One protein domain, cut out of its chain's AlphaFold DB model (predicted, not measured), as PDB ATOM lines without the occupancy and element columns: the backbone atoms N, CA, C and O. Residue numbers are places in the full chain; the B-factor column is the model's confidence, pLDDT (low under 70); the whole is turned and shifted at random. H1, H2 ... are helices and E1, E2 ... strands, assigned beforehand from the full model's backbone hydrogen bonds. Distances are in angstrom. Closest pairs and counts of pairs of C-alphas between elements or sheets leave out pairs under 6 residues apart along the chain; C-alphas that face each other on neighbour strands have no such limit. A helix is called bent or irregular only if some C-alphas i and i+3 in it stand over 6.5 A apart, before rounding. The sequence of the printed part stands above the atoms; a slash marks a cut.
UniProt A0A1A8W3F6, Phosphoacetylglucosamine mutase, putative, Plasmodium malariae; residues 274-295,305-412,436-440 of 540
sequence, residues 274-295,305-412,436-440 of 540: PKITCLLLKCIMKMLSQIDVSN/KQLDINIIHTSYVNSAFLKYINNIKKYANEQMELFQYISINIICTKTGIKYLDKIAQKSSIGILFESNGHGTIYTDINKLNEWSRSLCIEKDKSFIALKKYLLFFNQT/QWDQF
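This is residues 274 to 295, 305 to 412 and 436 to 440 of the 540 residues of the protein "Phosphoacetylglucosamine mutase, putative" of Plasmodium malariae (UniProt A0A1A8W3F6). A twisted four-stranded sheet lies between two layers of helices, with the long helices H1 and H2 side by side over one face and the short H4 over the other. H5 and H6 gather towards one end of the sheet and only graze it, H6 running beside the last part of H1. The printed part has 135 residues, with six named helices and four named strands in the order H1 E1 H2 H3 E2 H4 E3 E4 H5 H6; the sheet runs E2, E1, E3, E4 and is mixed, and the class is mixed, helices and strands. The whole is compact, with a radius of gyration of the C-alphas of 14.4 A and spans of 43 by 31 by 23 A.

The printed part begins with H1, residues 274 to 288, 20.7 A long, whose C-alpha 274 is at (27.827, 19.673, -14.538). After a cut comes E1, residues 307 to 314, 22.7 A long, beginning at C-alpha 307 at (39.662, 30.694, -29.702). H2, residues 319 to 335, is the longest helix at 24.2 A. H3 is residues 337 to 340; it is neither bent nor irregular, but only just: C-alphas 337 and 340 are 6.0 A apart. E2 is residues 342 to 349, 21.5 A long, and H4 is residues 353 to 360. E3, residues 365 to 369, and E4, residues 375 to 379, are 13.3 A each. H5 is residues 381 to 390, 14.1 A, and H6 is residues 397 to 406, 14.3 A, ending at C-alpha 406 at (44.713, 23.180, -19.159).

In the sheet, E2 and E4 are the edge strands. E2 and E1 are parallel at 21 degrees, with N 345 and O 309 at 2.9 A. E1 and E3 are parallel at 16 degrees, with N 367 and O 310 at 2.8 A. E3 and E4 form an antiparallel hairpin at 178 degrees, with N 366 and O 378 at 2.8 A. E1, H2, H3 and E2 make a strand-helix-strand unit, two parallel neighbour strands with helices between, and its crossover is right-handed. E2, H4 and E3 make a split unit, with E1 between its strands, also right-handed. The sheet and its helices make three layers, with helices on both faces of the sheet: H1 and H2 on one face and H4 on the other. H1 lies over E3 at a height of 9.5 A over the sheet; its closest C-alpha pair with E3 is Thr 277 and Phe 369, 6.3 A. H2, on the same face, lies over E2 at a height of 9.8 A. H1 and H2 touch at Pro 274 and Phe 321, C-alphas 6.6 A apart, at a shallow tilt of 7 degrees, the same way. H4, on the opposite face at a height of 7.4 A, lies over E3 and only just over E1, with 3 of its C-alphas falling on E1. H1 touches H6 with residues 284 to 288 alone, closest at the C-alphas of Met 287 and Ser 398, 5.6 A, at a shallow tilt of 24 degrees, opposite ways. H2 and H3 touch only at the corner, and only just, with 3 pairs of C-alphas within 8 A. H5 and H6 are near each other, while H4 and H6 are apart. In H1, H2, H4, H5 and H6 every O i to N i+4 pair is within hydrogen-bond range; H3 is too short for such a pair.

The farthest C-alphas, of Asn 295 and Gly 352, are 43.0 A apart. Residues 296 to 304 and 413 to 435 are not printed; the gaps across the cuts are 16.1 A and 30.8 A between C-alphas. Of the links printed whole, none is long. The mean pLDDT of the printed part is 94.2, and no printed residue is under 70.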
ATOM      1  N   PRO A 274      28.220  18.281 -14.332       97.88
ATOM      2  CA  PRO A 274      27.827  19.673 -14.538       97.88
ATOM      3  C   PRO A 274      28.359  20.651 -13.472       97.88
ATOM      4  O   PRO A 274      28.888  21.709 -13.824       97.88
ATOM      5  N   LYS A 275      28.306  20.313 -12.178       98.19
ATOM      6  CA  LYS A 275      28.921  21.129 -11.112       98.19
ATOM      7  C   LYS A 275      30.438  21.217 -11.242       98.19
ATOM      8  O   LYS A 275      30.986  22.307 -11.046       98.19
ATOM      9  N   ILE A 276      31.106  20.118 -11.596       98.69
ATOM     10  CA  ILE A 276      32.551  20.083 -11.870       98.69
ATOM     11  C   ILE A 276      32.876  21.017 -13.041       98.69
ATOM     12  O   ILE A 276      33.701  21.919 -12.903       98.69
ATOM     13  N   THR A 277      32.140  20.909 -14.148       98.62
ATOM     14  CA  THR A 277      32.269  21.791 -15.319       98.62
ATOM     15  C   THR A 277      32.182  23.266 -14.929       98.62
ATOM     16  O   THR A 277      33.017  24.069 -15.341       98.62
ATOM     17  N   CYS A 278      31.206  23.640 -14.095       98.62
ATOM     18  CA  CYS A 278      31.068  25.011 -13.607       98.62
ATOM     19  C   CYS A 278      32.286  25.496 -12.807       98.62
ATOM     20  O   CYS A 278      32.680  26.657 -12.942       98.62
ATOM     21  N   LEU A 279      32.862  24.638 -11.960       98.81
ATOM     22  CA  LEU A 279      34.036  24.955 -11.145       98.81
ATOM     23  C   LEU A 279      35.276  25.158 -12.009       98.81
ATOM     24  O   LEU A 279      35.934  26.196 -11.903       98.81
ATOM     25  N   LEU A 280      35.566  24.200 -12.888       98.75
ATOM     26  CA  LEU A 280      36.748  24.255 -13.742       98.75
ATOM     27  C   LEU A 280      36.649  25.420 -14.735       98.75
ATOM     28  O   LEU A 280      37.626  26.144 -14.925       98.75
ATOM     29  N   LEU A 281      35.456  25.687 -15.282       98.62
ATOM     30  CA  LEU A 281      35.215  26.872 -16.108       98.62
ATOM     31  C   LEU A 281      35.485  28.161 -15.327       98.62
ATOM     32  O   LEU A 281      36.159  29.045 -15.843       98.62
ATOM     33  N   LYS A 282      35.014  28.283 -14.078       98.19
ATOM     34  CA  LYS A 282      35.308  29.454 -13.235       98.19
ATOM     35  C   LYS A 282      36.807  29.639 -12.986       98.19
ATOM     36  O   LYS A 282      37.277  30.776 -12.986       98.19
ATOM     37  N   CYS A 283      37.549  28.548 -12.805       98.25
ATOM     38  CA  CYS A 283      39.006  28.572 -12.672       98.25
ATOM     39  C   CYS A 283      39.667  29.141 -13.941       98.25
ATOM     40  O   CYS A 283      40.429  30.109 -13.864       98.25
ATOM     41  N   ILE A 284      39.270  28.632 -15.113       98.56
ATOM     42  CA  ILE A 284      39.721  29.112 -16.430       98.56
ATOM     43  C   ILE A 284      39.369  30.595 -16.623       98.56
ATOM     44  O   ILE A 284      40.230  31.385 -17.003       98.56
ATOM     45  N   MET A 285      38.133  31.002 -16.308       97.56
ATOM     46  CA  MET A 285      37.688  32.397 -16.421       97.56
ATOM     47  C   MET A 285      38.515  33.331 -15.533       97.56
ATOM     48  O   MET A 285      38.890  34.416 -15.973       97.56
ATOM     49  N   LYS A 286      38.854  32.911 -14.305       97.19
ATOM     50  CA  LYS A 286      39.704  33.698 -13.403       97.19
ATOM     51  C   LYS A 286      41.102  33.910 -13.985       97.19
ATOM     52  O   LYS A 286      41.607  35.027 -13.903       97.19
ATOM     53  N   MET A 287      41.711  32.886 -14.585       97.75
ATOM     54  CA  MET A 287      43.020  33.028 -15.239       97.75
ATOM     55  C   MET A 287      42.935  33.930 -16.478       97.75
ATOM     56  O   MET A 287      43.739  34.846 -16.613       97.75
ATOM     57  N   LEU A 288      41.916  33.744 -17.326       96.81
ATOM     58  CA  LEU A 288      41.680  34.589 -18.505       96.81
ATOM     59  C   LEU A 288      41.448  36.063 -18.143       96.81
ATOM     60  O   LEU A 288      41.932  36.943 -18.844       96.81
ATOM     61  N   SER A 289      40.749  36.343 -17.037       94.81
ATOM     62  CA  SER A 289      40.469  37.717 -16.581       94.81
ATOM     63  C   SER A 289      41.697  38.518 -16.163       94.81
ATOM     64  O   SER A 289      41.600  39.729 -16.005       94.81
ATOM     65  N   GLN A 290      42.836  37.849 -15.976       94.62
ATOM     66  CA  GLN A 290      44.085  38.460 -15.528       94.62
ATOM     67  C   GLN A 290      45.145  38.512 -16.634       94.62
ATOM     68  O   GLN A 290      46.310  38.777 -16.338       94.62
ATOM     69  N   ILE A 291      44.772  38.209 -17.879       94.44
ATOM     70  CA  ILE A 291      45.639  38.397 -19.045       94.44
ATOM     71  C   ILE A 291      45.623  39.880 -19.412       94.44
ATOM     72  O   ILE A 291      44.551  40.471 -19.552       94.44
ATOM     73  N   ASP A 292      46.804  40.473 -19.576       88.06
ATOM     74  CA  ASP A 292      46.922  41.870 -19.985       88.06
ATOM     75  C   ASP A 292      46.553  42.039 -21.468       88.06
ATOM     76  O   ASP A 292      47.230  41.537 -22.368       88.06
ATOM     77  N   VAL A 293      45.461  42.762 -21.716       83.25
ATOM     78  CA  VAL A 293      44.924  43.038 -23.056       83.25
ATOM     79  C   VAL A 293      45.358  44.394 -23.620       83.25
ATOM     80  O   VAL A 293      45.028  44.711 -24.762       83.25
ATOM     81  N   SER A 294      46.129  45.189 -22.870       79.69
ATOM     82  CA  SER A 294      46.488  46.571 -23.237       79.69
ATOM     83  C   SER A 294      47.205  46.693 -24.587       79.69
ATOM     84  O   SER A 294      47.002  47.665 -25.312       79.69
ATOM     85  N   ASN A 295      47.998  45.687 -24.963       70.50
ATOM     86  CA  ASN A 295      48.753  45.676 -26.218       70.50
ATOM     87  C   ASN A 295      47.965  45.112 -27.416       70.50
ATOM     88  O   ASN A 295      48.423  45.236 -28.552       70.50
ATOM     89  N   LYS A 305      42.546  35.309 -35.047       71.00
ATOM     90  CA  LYS A 305      41.954  33.973 -34.895       71.00
ATOM     91  C   LYS A 305      41.115  33.945 -33.618       71.00
ATOM     92  O   LYS A 305      41.567  34.414 -32.580       71.00
ATOM     93  N   GLN A 306      39.916  33.381 -33.695       85.56
ATOM     94  CA  GLN A 306      39.041  33.211 -32.539       85.56
ATOM     95  C   GLN A 306      39.349  31.879 -31.843       85.56
ATOM     96  O   GLN A 306      39.416  30.845 -32.507       85.56
ATOM     97  N   LEU A 307      39.535  31.902 -30.523       94.44
ATOM     98  CA  LEU A 307      39.662  30.694 -29.702       94.44
ATOM     99  C   LEU A 307      38.268  30.202 -29.304       94.44
ATOM    100  O   LEU A 307      37.446  30.997 -28.849       94.44
ATOM    101  N   ASP A 308      37.990  28.907 -29.427       96.12
ATOM    102  CA  ASP A 308      36.731  28.311 -28.975       96.12
ATOM    103  C   ASP A 308      36.900  27.539 -27.656       96.12
ATOM    104  O   ASP A 308      37.725  26.631 -27.543       96.12
ATOM    105  N   ILE A 309      36.084  27.902 -26.664       98.31
ATOM    106  CA  ILE A 309      35.864  27.136 -25.436       98.31
ATOM    107  C   ILE A 309      34.518  26.437 -25.586       98.31
ATOM    108  O   ILE A 309      33.459  27.055 -25.450       98.31
ATOM    109  N   ASN A 310      34.549  25.144 -25.869       98.44
ATOM    110  CA  ASN A 310      33.346  24.349 -26.041       98.44
ATOM    111  C   ASN A 310      33.052  23.596 -24.747       98.44
ATOM    112  O   ASN A 310      33.911  22.903 -24.213       98.44
ATOM    113  N   ILE A 311      31.824  23.728 -24.255       98.44
ATOM    114  CA  ILE A 311      31.286  22.984 -23.119       98.44
ATOM    115  C   ILE A 311      30.334  21.943 -23.695       98.44
ATOM    116  O   ILE A 311      29.277  22.293 -24.228       98.44
ATOM    117  N   ILE A 312      30.736  20.675 -23.639       97.44
ATOM    118  CA  ILE A 312      30.045  19.565 -24.292       97.44
ATOM    119  C   ILE A 312      29.185  18.839 -23.260       97.44
ATOM    120  O   ILE A 312      29.663  18.473 -22.188       97.44
ATOM    121  N   HIS A 313      27.914  18.610 -23.584       96.06
ATOM    122  CA  HIS A 313      26.974  17.942 -22.688       96.06
ATOM    123  C   HIS A 313      25.919  17.119 -23.442       96.06
ATOM    124  O   HIS A 313      25.779  17.227 -24.660       96.06
ATOM    125  N   THR A 314      25.128  16.324 -22.717       94.38
ATOM    126  CA  THR A 314      23.985  15.574 -23.272       94.38
ATOM    127  C   THR A 314      22.649  16.235 -22.935       94.38
ATOM    128  O   THR A 314      22.575  17.186 -22.148       94.38
ATOM    129  N   SER A 315      21.557  15.704 -23.488       93.94
ATOM    130  CA  SER A 315      20.196  16.118 -23.131       93.94
ATOM    131  C   SER A 315      19.820  15.822 -21.674       93.94
ATOM    132  O   SER A 315      18.867  16.418 -21.180       93.94
ATOM    133  N   TYR A 316      20.554  14.969 -20.953       92.44
ATOM    134  CA  TYR A 316      20.260  14.645 -19.550       92.44
ATOM    135  C   TYR A 316      20.663  15.734 -18.554       92.44
ATOM    136  O   TYR A 316      20.235  15.693 -17.403       92.44
ATOM    137  N   VAL A 317      21.464  16.709 -18.981       94.69
ATOM    138  CA  VAL A 317      21.894  17.793 -18.099       94.69
ATOM    139  C   VAL A 317      20.718  18.699 -17.734       94.69
ATOM    140  O   VAL A 317      19.890  19.033 -18.582       94.69
ATOM    141  N   ASN A 318      20.660  19.087 -16.460       95.75
ATOM    142  CA  ASN A 318      19.593  19.898 -15.882       95.75
ATOM    143  C   ASN A 318      19.552  21.314 -16.486       95.75
ATOM    144  O   ASN A 318      20.595  21.941 -16.695       95.75
ATOM    145  N   SER A 319      18.360  21.869 -16.708       96.38
ATOM    146  CA  SER A 319      18.234  23.224 -17.274       96.38
ATOM    147  C   SER A 319      18.821  24.324 -16.377       96.38
ATOM    148  O   SER A 319      19.254  25.359 -16.893       96.38
ATOM    149  N   ALA A 320      18.910  24.114 -15.059       97.25
ATOM    150  CA  ALA A 320      19.553  25.064 -14.149       97.25
ATOM    151  C   ALA A 320      21.053  25.241 -14.448       97.25
ATOM    152  O   ALA A 320      21.548  26.371 -14.446       97.25
ATOM    153  N   PHE A 321      21.754  24.158 -14.804       97.75
ATOM    154  CA  PHE A 321      23.144  24.225 -15.261       97.75
ATOM    155  C   PHE A 321      23.264  25.058 -16.541       97.75
ATOM    156  O   PHE A 321      24.103  25.954 -16.625       97.75
ATOM    157  N   LEU A 322      22.394  24.814 -17.530       97.38
ATOM    158  CA  LEU A 322      22.425  25.555 -18.794       97.38
ATOM    159  C   LEU A 322      22.189  27.047 -18.566       97.38
ATOM    160  O   LEU A 322      22.890  27.877 -19.147       97.38
ATOM    161  N   LYS A 323      21.240  27.403 -17.696       97.75
ATOM    162  CA  LYS A 323      21.002  28.794 -17.298       97.75
ATOM    163  C   LYS A 323      22.252  29.410 -16.663       97.75
ATOM    164  O   LYS A 323      22.639  30.518 -17.029       97.75
ATOM    165  N   TYR A 324      22.905  28.687 -15.758       98.19
ATOM    166  CA  TYR A 324      24.107  29.158 -15.077       98.19
ATOM    167  C   TYR A 324      25.291  29.383 -16.032       98.19
ATOM    168  O   TYR A 324      25.891  30.458 -16.019       98.19
ATOM    169  N   ILE A 325      25.598  28.426 -16.914       97.88
ATOM    170  CA  ILE A 325      26.688  28.576 -17.893       97.88
ATOM    171  C   ILE A 325      26.391  29.698 -18.895       97.88
ATOM    172  O   ILE A 325      27.290  30.467 -19.233       97.88
ATOM    173  N   ASN A 326      25.136  29.856 -19.333       97.69
ATOM    174  CA  ASN A 326      24.754  30.983 -20.187       97.69
ATOM    175  C   ASN A 326      24.963  32.335 -19.487       97.69
ATOM    176  O   ASN A 326      25.411  33.284 -20.128       97.69
ATOM    177  N   ASN A 327      24.706  32.423 -18.178       97.44
ATOM    178  CA  ASN A 327      25.001  33.629 -17.404       97.44
ATOM    179  C   ASN A 327      26.510  33.902 -17.318       97.44
ATOM    180  O   ASN A 327      26.912  35.053 -17.473       97.44
ATOM    181  N   ILE A 328      27.347  32.872 -17.133       96.00
ATOM    182  CA  ILE A 328      28.813  33.021 -17.182       96.00
ATOM    183  C   ILE A 328      29.256  33.526 -18.557       96.00
ATOM    184  O   ILE A 328      30.011  34.490 -18.634       96.00
ATOM    185  N   LYS A 329      28.758  32.916 -19.639       96.38
ATOM    186  CA  LYS A 329      29.048  33.344 -21.014       96.38
ATOM    187  C   LYS A 329      28.666  34.808 -21.238       96.38
ATOM    188  O   LYS A 329      29.452  35.564 -21.799       96.38
ATOM    189  N   LYS A 330      27.471  35.208 -20.793       96.69
ATOM    190  CA  LYS A 330      26.996  36.591 -20.891       96.69
ATOM    191  C   LYS A 330      27.916  37.547 -20.128       96.69
ATOM    192  O   LYS A 330      28.377  38.520 -20.708       96.69
ATOM    193  N   TYR A 331      28.226  37.230 -18.871       95.38
ATOM    194  CA  TYR A 331      29.133  38.024 -18.044       95.38
ATOM    195  C   TYR A 331      30.509  38.183 -18.699       95.38
ATOM    196  O   TYR A 331      31.018  39.295 -18.774       95.38
ATOM    197  N   ALA A 332      31.092  37.098 -19.214       94.19
ATOM    198  CA  ALA A 332      32.398  37.140 -19.863       94.19
ATOM    199  C   ALA A 332      32.393  38.067 -21.090       94.19
ATOM    200  O   ALA A 332      33.244  38.943 -21.198       94.19
ATOM    201  N   ASN A 333      31.380  37.952 -21.951       93.44
ATOM    202  CA  ASN A 333      31.238  38.812 -23.128       93.44
ATOM    203  C   ASN A 333      31.016  40.295 -22.782       93.44
ATOM    204  O   ASN A 333      31.406  41.162 -23.557       93.44
ATOM    205  N   GLU A 334      30.361  40.594 -21.657       94.31
ATOM    206  CA  GLU A 334      30.045  41.968 -21.242       94.31
ATOM    207  C   GLU A 334      31.171  42.632 -20.437       94.31
ATOM    208  O   GLU A 334      31.316  43.850 -20.494       94.31
ATOM    209  N   GLN A 335      31.939  41.857 -19.667       92.31
ATOM    210  CA  GLN A 335      32.871  42.383 -18.660       92.31
ATOM    211  C   GLN A 335      34.350  42.150 -18.994       92.31
ATOM    212  O   GLN A 335      35.213  42.705 -18.318       92.31
ATOM    213  N   MET A 336      34.671  41.320 -19.990       90.88
ATOM    214  CA  MET A 336      36.050  40.933 -20.296       90.88
ATOM    215  C   MET A 336      36.377  41.226 -21.762       90.88
ATOM    216  O   MET A 336      35.923  40.525 -22.661       90.88
ATOM    217  N   GLU A 337      37.225  42.223 -22.016       90.38
ATOM    218  CA  GLU A 337      37.599  42.637 -23.381       90.38
ATOM    219  C   GLU A 337      38.191  41.486 -24.216       90.38
ATOM    220  O   GLU A 337      37.886  41.350 -25.400       90.38
ATOM    221  N   LEU A 338      38.947  40.585 -23.577       91.81
ATOM    222  CA  LEU A 338      39.526  39.397 -24.213       91.81
ATOM    223  C   LEU A 338      38.477  38.505 -24.911       91.81
ATOM    224  O   LEU A 338      38.805  37.802 -25.867       91.81
ATOM    225  N   PHE A 339      37.211  38.546 -24.477       92.44
ATOM    226  CA  PHE A 339      36.119  37.746 -25.046       92.44
ATOM    227  C   PHE A 339      35.634  38.227 -26.416       92.44
ATOM    228  O   PHE A 339      34.873  37.522 -27.074       92.44
ATOM    229  N   GLN A 340      36.160  39.340 -26.932       90.19
ATOM    230  CA  GLN A 340      36.055  39.651 -28.362       90.19
ATOM    231  C   GLN A 340      36.788  38.609 -29.231       90.19
ATOM    232  O   GLN A 340      36.418  38.383 -30.382       90.19
ATOM    233  N   TYR A 341      37.788  37.924 -28.663       92.50
ATOM    234  CA  TYR A 341      38.633  36.938 -29.342       92.50
ATOM    235  C   TYR A 341      38.410  35.498 -28.853       92.50
ATOM    236  O   TYR A 341      39.105  34.585 -29.307       92.50
ATOM    237  N   ILE A 342      37.449  35.280 -27.947       95.25
ATOM    238  CA  ILE A 342      37.106  33.968 -27.383       95.25
ATOM    239  C   ILE A 342      35.605  33.721 -27.536       95.25
ATOM    240  O   ILE A 342      34.785  34.511 -27.084       95.25
ATOM    241  N   SER A 343      35.232  32.581 -28.113       95.19
ATOM    242  CA  SER A 343      33.846  32.111 -28.161       95.19
ATOM    243  C   SER A 343      33.611  31.008 -27.137       95.19
ATOM    244  O   SER A 343      34.221  29.947 -27.234       95.19
ATOM    245  N   ILE A 344      32.676  31.209 -26.201       97.12
ATOM    246  CA  ILE A 344      32.134  30.111 -25.381       97.12
ATOM    247  C   ILE A 344      30.930  29.495 -26.095       97.12
ATOM    248  O   ILE A 344      29.915  30.170 -26.308       97.12
ATOM    249  N   ASN A 345      30.995  28.201 -26.397       97.56
ATOM    250  CA  ASN A 345      29.900  27.447 -27.002       97.56
ATOM    251  C   ASN A 345      29.388  26.377 -26.036       97.56
ATOM    252  O   ASN A 345      30.169  25.672 -25.409       97.56
ATOM    253  N   ILE A 346      28.066  26.237 -25.938       97.44
ATOM    254  CA  ILE A 346      27.412  25.205 -25.128       97.44
ATOM    255  C   ILE A 346      26.802  24.209 -26.110       97.44
ATOM    256  O   ILE A 346      25.811  24.520 -26.774       97.44
ATOM    257  N   ILE A 347      27.439  23.050 -26.261       96.81
ATOM    258  CA  ILE A 347      27.148  22.092 -27.328       96.81
ATOM    259  C   ILE A 347      26.460  20.873 -26.725       96.81
ATOM    260  O   ILE A 347      27.063  20.105 -25.976       96.81
ATOM    261  N   CYS A 348      25.194  20.677 -27.091       95.75
ATOM    262  CA  CYS A 348      24.468  19.463 -26.747       95.75
ATOM    263  C   CYS A 348      24.692  18.404 -27.822       95.75
ATOM    264  O   CYS A 348      24.479  18.674 -29.002       95.75
ATOM    265  N   THR A 349      25.037  17.194 -27.404       93.94
ATOM    266  CA  THR A 349      25.279  16.057 -28.288       93.94
ATOM    267  C   THR A 349      24.388  14.879 -27.895       93.94
ATOM    268  O   THR A 349      23.752  14.874 -26.834       93.94
ATOM    269  N   LYS A 350      24.307  13.877 -28.769       90.31
ATOM    270  CA  LYS A 350      23.667  12.605 -28.459       90.31
ATOM    271  C   LYS A 350      24.478  11.862 -27.408       90.31
ATOM    272  O   LYS A 350      25.698  11.987 -27.329       90.31
ATOM    273  N   THR A 351      23.779  11.056 -26.629       86.62
ATOM    274  CA  THR A 351      24.366  10.322 -25.514       86.62
ATOM    275  C   THR A 351      25.457   9.362 -25.992       86.62
ATOM    276  O   THR A 351      25.291   8.670 -27.000       86.62
ATOM    277  N   GLY A 352      26.532   9.259 -25.211       83.81
ATOM    278  CA  GLY A 352      27.600   8.288 -25.409       83.81
ATOM    279  C   GLY A 352      28.952   8.966 -25.559       83.81
ATOM    280  O   GLY A 352      29.163   9.732 -26.502       83.81
ATOM    281  N   ILE A 353      29.876   8.613 -24.666       83.19
ATOM    282  CA  ILE A 353      31.161   9.293 -24.506       83.19
ATOM    283  C   ILE A 353      31.930   9.484 -25.815       83.19
ATOM    284  O   ILE A 353      32.424  10.570 -26.072       83.19
ATOM    285  N   LYS A 354      31.911   8.499 -26.722       86.88
ATOM    286  CA  LYS A 354      32.580   8.572 -28.035       86.88
ATOM    287  C   LYS A 354      32.182   9.797 -28.868       86.88
ATOM    288  O   LYS A 354      32.981  10.287 -29.662       86.88
ATOM    289  N   TYR A 355      30.937  10.261 -28.754       87.75
ATOM    290  CA  TYR A 355      30.476  11.447 -29.479       87.75
ATOM    291  C   TYR A 355      30.925  12.731 -28.799       87.75
ATOM    292  O   TYR A 355      31.346  13.662 -29.484       87.75
ATOM    293  N   LEU A 356      30.835  12.763 -27.470       91.19
ATOM    294  CA  LEU A 356      31.222  13.912 -26.669       91.19
ATOM    295  C   LEU A 356      32.731  14.153 -26.774       91.19
ATOM    296  O   LEU A 356      33.152  15.247 -27.138       91.19
ATOM    297  N   ASP A 357      33.508  13.099 -26.553       87.88
ATOM    298  CA  ASP A 357      34.965  13.057 -26.626       87.88
ATOM    299  C   ASP A 357      35.485  13.542 -27.990       87.88
ATOM    300  O   ASP A 357      36.254  14.497 -28.077       87.88
ATOM    301  N   LYS A 358      34.940  13.006 -29.092       91.56
ATOM    302  CA  LYS A 358      35.310  13.428 -30.454       91.56
ATOM    303  C   LYS A 358      35.079  14.921 -30.718       91.56
ATOM    304  O   LYS A 358      35.784  15.511 -31.538       91.56
ATOM    305  N   ILE A 359      34.050  15.519 -30.118       93.50
ATOM    306  CA  ILE A 359      33.778  16.957 -30.261       93.50
ATOM    307  C   ILE A 359      34.723  17.752 -29.359       93.50
ATOM    308  O   ILE A 359      35.306  18.738 -29.813       93.50
ATOM    309  N   ALA A 360      34.932  17.300 -28.123       94.25
ATOM    310  CA  ALA A 360      35.829  17.941 -27.173       94.25
ATOM    311  C   ALA A 360      37.275  17.996 -27.700       94.25
ATOM    312  O   ALA A 360      37.844  19.082 -27.759       94.25
ATOM    313  N   GLN A 361      37.810  16.893 -28.233       91.38
ATOM    314  CA  GLN A 361      39.159  16.825 -28.822       91.38
ATOM    315  C   GLN A 361      39.372  17.748 -30.034       91.38
ATOM    316  O   GLN A 361      40.499  18.123 -30.345       91.38
ATOM    317  N   LYS A 362      38.306  18.118 -30.756       93.94
ATOM    318  CA  LYS A 362      38.396  19.043 -31.903       93.94
ATOM    319  C   LYS A 362      38.377  20.515 -31.499       93.94
ATOM    320  O   LYS A 362      38.664  21.373 -32.342       93.94
ATOM    321  N   SER A 363      37.990  20.800 -30.263       95.44
ATOM    322  CA  SER A 363      37.853  22.154 -29.729       95.44
ATOM    323  C   SER A 363      39.231  22.751 -29.444       95.44
ATOM    324  O   SER A 363      40.179  22.004 -29.211       95.44
ATOM    325  N   SER A 364      39.375  24.080 -29.437       96.69
ATOM    326  CA  SER A 364      40.616  24.667 -28.903       96.69
ATOM    327  C   SER A 364      40.754  24.374 -27.408       96.69
ATOM    328  O   SER A 364      41.818  23.957 -26.959       96.69
ATOM    329  N   ILE A 365      39.661  24.547 -26.659       98.50
ATOM    330  CA  ILE A 365      39.495  24.072 -25.284       98.50
ATOM    331  C   ILE A 365      38.141  23.359 -25.209       98.50
ATOM    332  O   ILE A 365      37.096  23.988 -25.382       98.50
ATOM    333  N   GLY A 366      38.145  22.049 -24.986       98.38
ATOM    334  CA  GLY A 366      36.943  21.226 -24.854       98.38
ATOM    335  C   GLY A 366      36.739  20.797 -23.408       98.38
ATOM    336  O   GLY A 366      37.506  19.985 -22.907       98.38
ATOM    337  N   ILE A 367      35.706  21.314 -22.745       98.44
ATOM    338  CA  ILE A 367      35.328  20.929 -21.381       98.44
ATOM    339  C   ILE A 367      34.182  19.925 -21.464       98.44
ATOM    340  O   ILE A 367      33.114  20.237 -22.001       98.44
ATOM    341  N   LEU A 368      34.404  18.732 -20.923       95.94
ATOM    342  CA  LEU A 368      33.476  17.619 -21.022       95.94
ATOM    343  C   LEU A 368      33.360  16.920 -19.672       95.94
ATOM    344  O   LEU A 368      34.313  16.281 -19.258       95.94
ATOM    345  N   PHE A 369      32.189  16.985 -19.034       96.38
ATOM    346  CA  PHE A 369      31.824  16.097 -17.927       96.38
ATOM    347  C   PHE A 369      30.358  15.669 -18.055       96.38
ATOM    348  O   PHE A 369      29.445  16.499 -18.035       96.38
ATOM    349  N   GLU A 370      30.119  14.366 -18.182       93.94
ATOM    350  CA  GLU A 370      28.785  13.776 -18.089       93.94
ATOM    351  C   GLU A 370      28.279  13.818 -16.638       93.94
ATOM    352  O   GLU A 370      29.055  13.843 -15.687       93.94
ATOM    353  N   SER A 371      26.959  13.805 -16.428       92.25
ATOM    354  CA  SER A 371      26.376  13.905 -15.077       92.25
ATOM    355  C   SER A 371      26.793  12.789 -14.117       92.25
ATOM    356  O   SER A 371      26.757  12.981 -12.910       92.25
ATOM    357  N   ASN A 372      27.233  11.641 -14.627       91.19
ATOM    358  CA  ASN A 372      27.777  10.550 -13.816       91.19
ATOM    359  C   ASN A 372      29.235  10.779 -13.358       91.19
ATOM    360  O   ASN A 372      29.778   9.908 -12.684       91.19
ATOM    361  N   GLY A 373      29.858  11.904 -13.724       94.00
ATOM    362  CA  GLY A 373      31.219  12.266 -13.324       94.00
ATOM    363  C   GLY A 373      32.314  11.885 -14.318       94.00
ATOM    364  O   GLY A 373      33.477  12.149 -14.033       94.00
ATOM    365  N   HIS A 374      31.977  11.283 -15.464       93.31
ATOM    366  CA  HIS A 374      32.964  10.922 -16.483       93.31
ATOM    367  C   HIS A 374      33.324  12.158 -17.305       93.31
ATOM    368  O   HIS A 374      32.428  12.802 -17.862       93.31
ATOM    369  N   GLY A 375      34.605  12.492 -17.420       94.88
ATOM    370  CA  GLY A 375      34.998  13.702 -18.126       94.88
ATOM    371  C   GLY A 375      36.480  14.028 -18.076       94.88
ATOM    372  O   GLY A 375      37.249  13.311 -17.463       94.88
ATOM    373  N   THR A 376      36.862  15.094 -18.778       95.75
ATOM    374  CA  THR A 376      38.187  15.730 -18.733       95.75
ATOM    375  C   THR A 376      38.121  17.089 -19.455       95.75
ATOM    376  O   THR A 376      37.074  17.504 -19.977       95.75
ATOM    377  N   ILE A 377      39.248  17.800 -19.508       98.25
ATOM    378  CA  ILE A 377      39.450  18.980 -20.352       98.25
ATOM    379  C   ILE A 377      40.493  18.670 -21.425       98.25
ATOM    380  O   ILE A 377      41.661  18.433 -21.123       98.25
ATOM    381  N   TYR A 378      40.084  18.764 -22.689       96.50
ATOM    382  CA  TYR A 378      40.972  18.665 -23.845       96.50
ATOM    383  C   TYR A 378      41.447  20.044 -24.292       96.50
ATOM    384  O   TYR A 378      40.679  21.008 -24.288       96.50
ATOM    385  N   THR A 379      42.703  20.137 -24.723       96.38
ATOM    386  CA  THR A 379      43.297  21.381 -25.220       96.38
ATOM    387  C   THR A 379      44.116  21.146 -26.481       96.38
ATOM    388  O   THR A 379      45.138  20.461 -26.462       96.38
ATOM    389  N   ASP A 380      43.730  21.808 -27.572       95.69
ATOM    390  CA  ASP A 380      44.566  21.897 -28.766       95.69
ATOM    391  C   ASP A 380      45.657  22.953 -28.541       95.69
ATOM    392  O   ASP A 380      45.482  24.161 -28.727       95.69
ATOM    393  N   ILE A 381      46.822  22.464 -28.129       93.56
ATOM    394  CA  ILE A 381      48.030  23.249 -27.882       93.56
ATOM    395  C   ILE A 381      48.450  24.120 -29.076       93.56
ATOM    396  O   ILE A 381      48.993  25.210 -28.879       93.56
ATOM    397  N   ASN A 382      48.227  23.663 -30.310       93.75
ATOM    398  CA  ASN A 382      48.661  24.370 -31.507       93.75
ATOM    399  C   ASN A 382      47.753  25.570 -31.730       93.75
ATOM    400  O   ASN A 382      48.256  26.690 -31.835       93.75
ATOM    401  N   LYS A 383      46.432  25.361 -31.678       94.25
ATOM    402  CA  LYS A 383      45.448  26.450 -31.734       94.25
ATOM    403  C   LYS A 383      45.643  27.444 -30.595       94.25
ATOM    404  O   LYS A 383      45.664  28.647 -30.847       94.25
ATOM    405  N   LEU A 384      45.872  26.965 -29.369       94.56
ATOM    406  CA  LEU A 384      46.106  27.824 -28.207       94.56
ATOM    407  C   LEU A 384      47.373  28.685 -28.376       94.56
ATOM    408  O   LEU A 384      47.351  29.887 -28.111       94.56
ATOM    409  N   ASN A 385      48.472  28.099 -28.863       93.50
ATOM    410  CA  ASN A 385      49.711  28.834 -29.122       93.50
ATOM    411  C   ASN A 385      49.557  29.835 -30.278       93.50
ATOM    412  O   ASN A 385      50.041  30.959 -30.180       93.50
ATOM    413  N   GLU A 386      48.918  29.448 -31.383       92.50
ATOM    414  CA  GLU A 386      48.646  30.348 -32.509       92.50
ATOM    415  C   GLU A 386      47.783  31.537 -32.093       92.50
ATOM    416  O   GLU A 386      48.121  32.675 -32.421       92.50
ATOM    417  N   TRP A 387      46.720  31.277 -31.331       93.06
ATOM    418  CA  TRP A 387      45.862  32.306 -30.760       93.06
ATOM    419  C   TRP A 387      46.667  33.278 -29.894       93.06
ATOM    420  O   TRP A 387      46.636  34.483 -30.143       93.06
ATOM    421  N   SER A 388      47.484  32.765 -28.968       92.81
ATOM    422  CA  SER A 388      48.296  33.616 -28.090       92.81
ATOM    423  C   SER A 388      49.279  34.515 -28.842       92.81
ATOM    424  O   SER A 388      49.381  35.695 -28.525       92.81
ATOM    425  N   ARG A 389      49.933  34.002 -29.897       91.50
ATOM    426  CA  ARG A 389      50.841  34.794 -30.743       91.50
ATOM    427  C   ARG A 389      50.099  35.857 -31.540       91.50
ATOM    428  O   ARG A 389      50.629  36.943 -31.734       91.50
ATOM    429  N   SER A 390      48.882  35.552 -31.999       89.38
ATOM    430  CA  SER A 390      48.060  36.515 -32.744       89.38
ATOM    431  C   SER A 390      47.618  37.710 -31.897       89.38
ATOM    432  O   SER A 390      47.331  38.765 -32.450       89.38
ATOM    433  N   LEU A 391      47.605  37.545 -30.571       89.62
ATOM    434  CA  LEU A 391      47.294  38.586 -29.592       89.62
ATOM    435  C   LEU A 391      48.542  39.125 -28.868       89.62
ATOM    436  O   LEU A 391      48.415  39.985 -28.006       89.62
ATOM    437  N   CYS A 392      49.739  38.619 -29.188       90.00
ATOM    438  CA  CYS A 392      50.993  38.942 -28.495       90.00
ATOM    439  C   CYS A 392      50.959  38.699 -26.968       90.00
ATOM    440  O   CYS A 392      51.622  39.401 -26.204       90.00
ATOM    441  N   ILE A 393      50.194  37.697 -26.517       92.25
ATOM    442  CA  ILE A 393      50.052  37.316 -25.099       92.25
ATOM    443  C   ILE A 393      50.840  36.047 -24.748       92.25
ATOM    444  O   ILE A 393      50.705  35.508 -23.653       92.25
ATOM    445  N   GLU A 394      51.689  35.531 -25.641       91.88
ATOM    446  CA  GLU A 394      52.407  34.269 -25.415       91.88
ATOM    447  C   GLU A 394      53.372  34.306 -24.215       91.88
ATOM    448  O   GLU A 394      53.731  33.257 -23.677       91.88
ATOM    449  N   LYS A 395      53.785  35.509 -23.793       93.75
ATOM    450  CA  LYS A 395      54.622  35.748 -22.604       93.75
ATOM    451  C   LYS A 395      53.828  36.231 -21.389       93.75
ATOM    452  O   LYS A 395      54.430  36.426 -20.330       93.75
ATOM    453  N   ASP A 396      52.520  36.446 -21.528       95.50
ATOM    454  CA  ASP A 396      51.671  36.858 -20.416       95.50
ATOM    455  C   ASP A 396      51.675  35.773 -19.329       95.50
ATOM    456  O   ASP A 396      51.558  34.573 -19.594       95.50
ATOM    457  N   LYS A 397      51.859  36.202 -18.079       96.88
ATOM    458  CA  LYS A 397      52.008  35.283 -16.949       96.88
ATOM    459  C   LYS A 397      50.719  34.502 -16.694       96.88
ATOM    460  O   LYS A 397      50.774  33.296 -16.459       96.88
ATOM    461  N   SER A 398      49.565  35.156 -16.775       96.75
ATOM    462  CA  SER A 398      48.262  34.518 -16.581       96.75
ATOM    463  C   SER A 398      47.944  33.546 -17.719       96.75
ATOM    464  O   SER A 398      47.431  32.458 -17.461       96.75
ATOM    465  N   PHE A 399      48.333  33.864 -18.957       97.19
ATOM    466  CA  PHE A 399      48.228  32.939 -20.089       97.19
ATOM    467  C   PHE A 399      49.099  31.687 -19.897       97.19
ATOM    468  O   PHE A 399      48.636  30.568 -20.127       97.19
ATOM    469  N   ILE A 400      50.342  31.837 -19.429       97.69
ATOM    470  CA  ILE A 400      51.219  30.690 -19.140       97.69
ATOM    471  C   ILE A 400      50.625  29.814 -18.026       97.69
ATOM    472  O   ILE A 400      50.674  28.587 -18.133       97.69
ATOM    473  N   ALA A 401      50.039  30.413 -16.983       98.25
ATOM    474  CA  ALA A 401      49.352  29.665 -15.929       98.25
ATOM    475  C   ALA A 401      48.127  28.914 -16.463       98.25
ATOM    476  O   ALA A 401      47.994  27.721 -16.196       98.25
ATOM    477  N   LEU A 402      47.296  29.572 -17.279       98.56
ATOM    478  CA  LEU A 402      46.163  28.943 -17.956       98.56
ATOM    479  C   LEU A 402      46.613  27.740 -18.783       98.56
ATOM    480  O   LEU A 402      46.043  26.661 -18.667       98.56
ATOM    481  N   LYS A 403      47.663  27.904 -19.587       98.06
ATOM    482  CA  LYS A 403      48.211  26.828 -20.412       98.06
ATOM    483  C   LYS A 403      48.684  25.641 -19.568       98.06
ATOM    484  O   LYS A 403      48.386  24.507 -19.921       98.06
ATOM    485  N   LYS A 404      49.389  25.878 -18.455       98.19
ATOM    486  CA  LYS A 404      49.804  24.809 -17.524       98.19
ATOM    487  C   LYS A 404      48.598  24.109 -16.890       98.19
ATOM    488  O   LYS A 404      48.586  22.889 -16.822       98.19
ATOM    489  N   TYR A 405      47.582  24.870 -16.479       98.75
ATOM    490  CA  TYR A 405      46.355  24.336 -15.884       98.75
ATOM    491  C   TYR A 405      45.567  23.465 -16.866       98.75
ATOM    492  O   TYR A 405      45.154  22.364 -16.526       98.75
ATOM    493  N   LEU A 406      45.404  23.922 -18.106       98.38
ATOM    494  CA  LEU A 406      44.713  23.180 -19.159       98.38
ATOM    495  C   LEU A 406      45.423  21.867 -19.522       98.38
ATOM    496  O   LEU A 406      44.768  20.856 -19.746       98.38
ATOM    497  N   LEU A 407      46.757  21.874 -19.543       95.69
ATOM    498  CA  LEU A 407      47.574  20.698 -19.861       95.69
ATOM    499  C   LEU A 407      47.815  19.769 -18.666       95.69
ATOM    500  O   LEU A 407      48.446  18.731 -18.833       95.69
ATOM    501  N   PHE A 408      47.341  20.140 -17.474       96.94
ATOM    502  CA  PHE A 408      47.368  19.268 -16.303       96.94
ATOM    503  C   PHE A 408      46.330  18.144 -16.396       96.94
ATOM    504  O   PHE A 408      46.504  17.111 -15.764       96.94
ATOM    505  N   PHE A 409      45.267  18.317 -17.183       96.19
ATOM    506  CA  PHE A 409      44.259  17.281 -17.393       96.19
ATOM    507  C   PHE A 409      44.782  16.172 -18.305       96.19
ATOM    508  O   PHE A 409      45.595  16.419 -19.202       96.19
ATOM    509  N   ASN A 410      44.271  14.954 -18.126       91.12
ATOM    510  CA  ASN A 410      44.593  13.839 -19.008       91.12
ATOM    511  C   ASN A 410      44.012  14.098 -20.412       91.12
ATOM    512  O   ASN A 410      42.797  14.164 -20.597       91.12
ATOM    513  N   GLN A 411      44.899  14.271 -21.398       89.31
ATOM    514  CA  GLN A 411      44.549  14.624 -22.782       89.31
ATOM    515  C   GLN A 411      44.146  13.415 -23.645       89.31
ATOM    516  O   GLN A 411      43.941  13.577 -24.847       89.31
ATOM    517  N   THR A 412      44.035  12.218 -23.059       84.75
ATOM    518  CA  THR A 412      43.701  10.981 -23.784       84.75
ATOM    519  C   THR A 412      42.309  10.470 -23.434       84.75
ATOM    520  O   THR A 412      41.545  10.114 -24.327       84.75
ATOM    521  N   GLN A 436      29.775  26.690  -0.974       96.62
ATOM    522  CA  GLN A 436      29.779  27.749  -1.991       96.62
ATOM    523  C   GLN A 436      29.844  27.192  -3.418       96.62
ATOM    524  O   GLN A 436      29.324  27.816  -4.343       96.62
ATOM    525  N   TRP A 437      30.493  26.040  -3.610       97.69
ATOM    526  CA  TRP A 437      30.480  25.333  -4.889       97.69
ATOM    527  C   TRP A 437      29.079  24.787  -5.199       97.69
ATOM    528  O   TRP A 437      28.562  24.996  -6.301       97.69
ATOM    529  N   ASP A 438      28.419  24.177  -4.216       96.25
ATOM    530  CA  ASP A 438      27.045  23.697  -4.349       96.25
ATOM    531  C   ASP A 438      26.070  24.835  -4.701       96.25
ATOM    532  O   ASP A 438      25.271  24.716  -5.625       96.25
ATOM    533  N   GLN A 439      26.254  26.017  -4.115       96.38
ATOM    534  CA  GLN A 439      25.447  27.214  -4.387       96.38
ATOM    535  C   GLN A 439      25.608  27.822  -5.791       96.38
ATOM    536  O   GLN A 439      24.973  28.831  -6.095       96.38
ATOM    537  N   PHE A 440      26.431  27.257  -6.681       97.69
ATOM    538  CA  PHE A 440      26.528  27.763  -8.055       97.69
ATOM    539  C   PHE A 440      25.164  27.804  -8.759       97.69
ATOM    540  O   PHE A 440      24.875  28.759  -9.473       97.69
TER     541      PHE A 440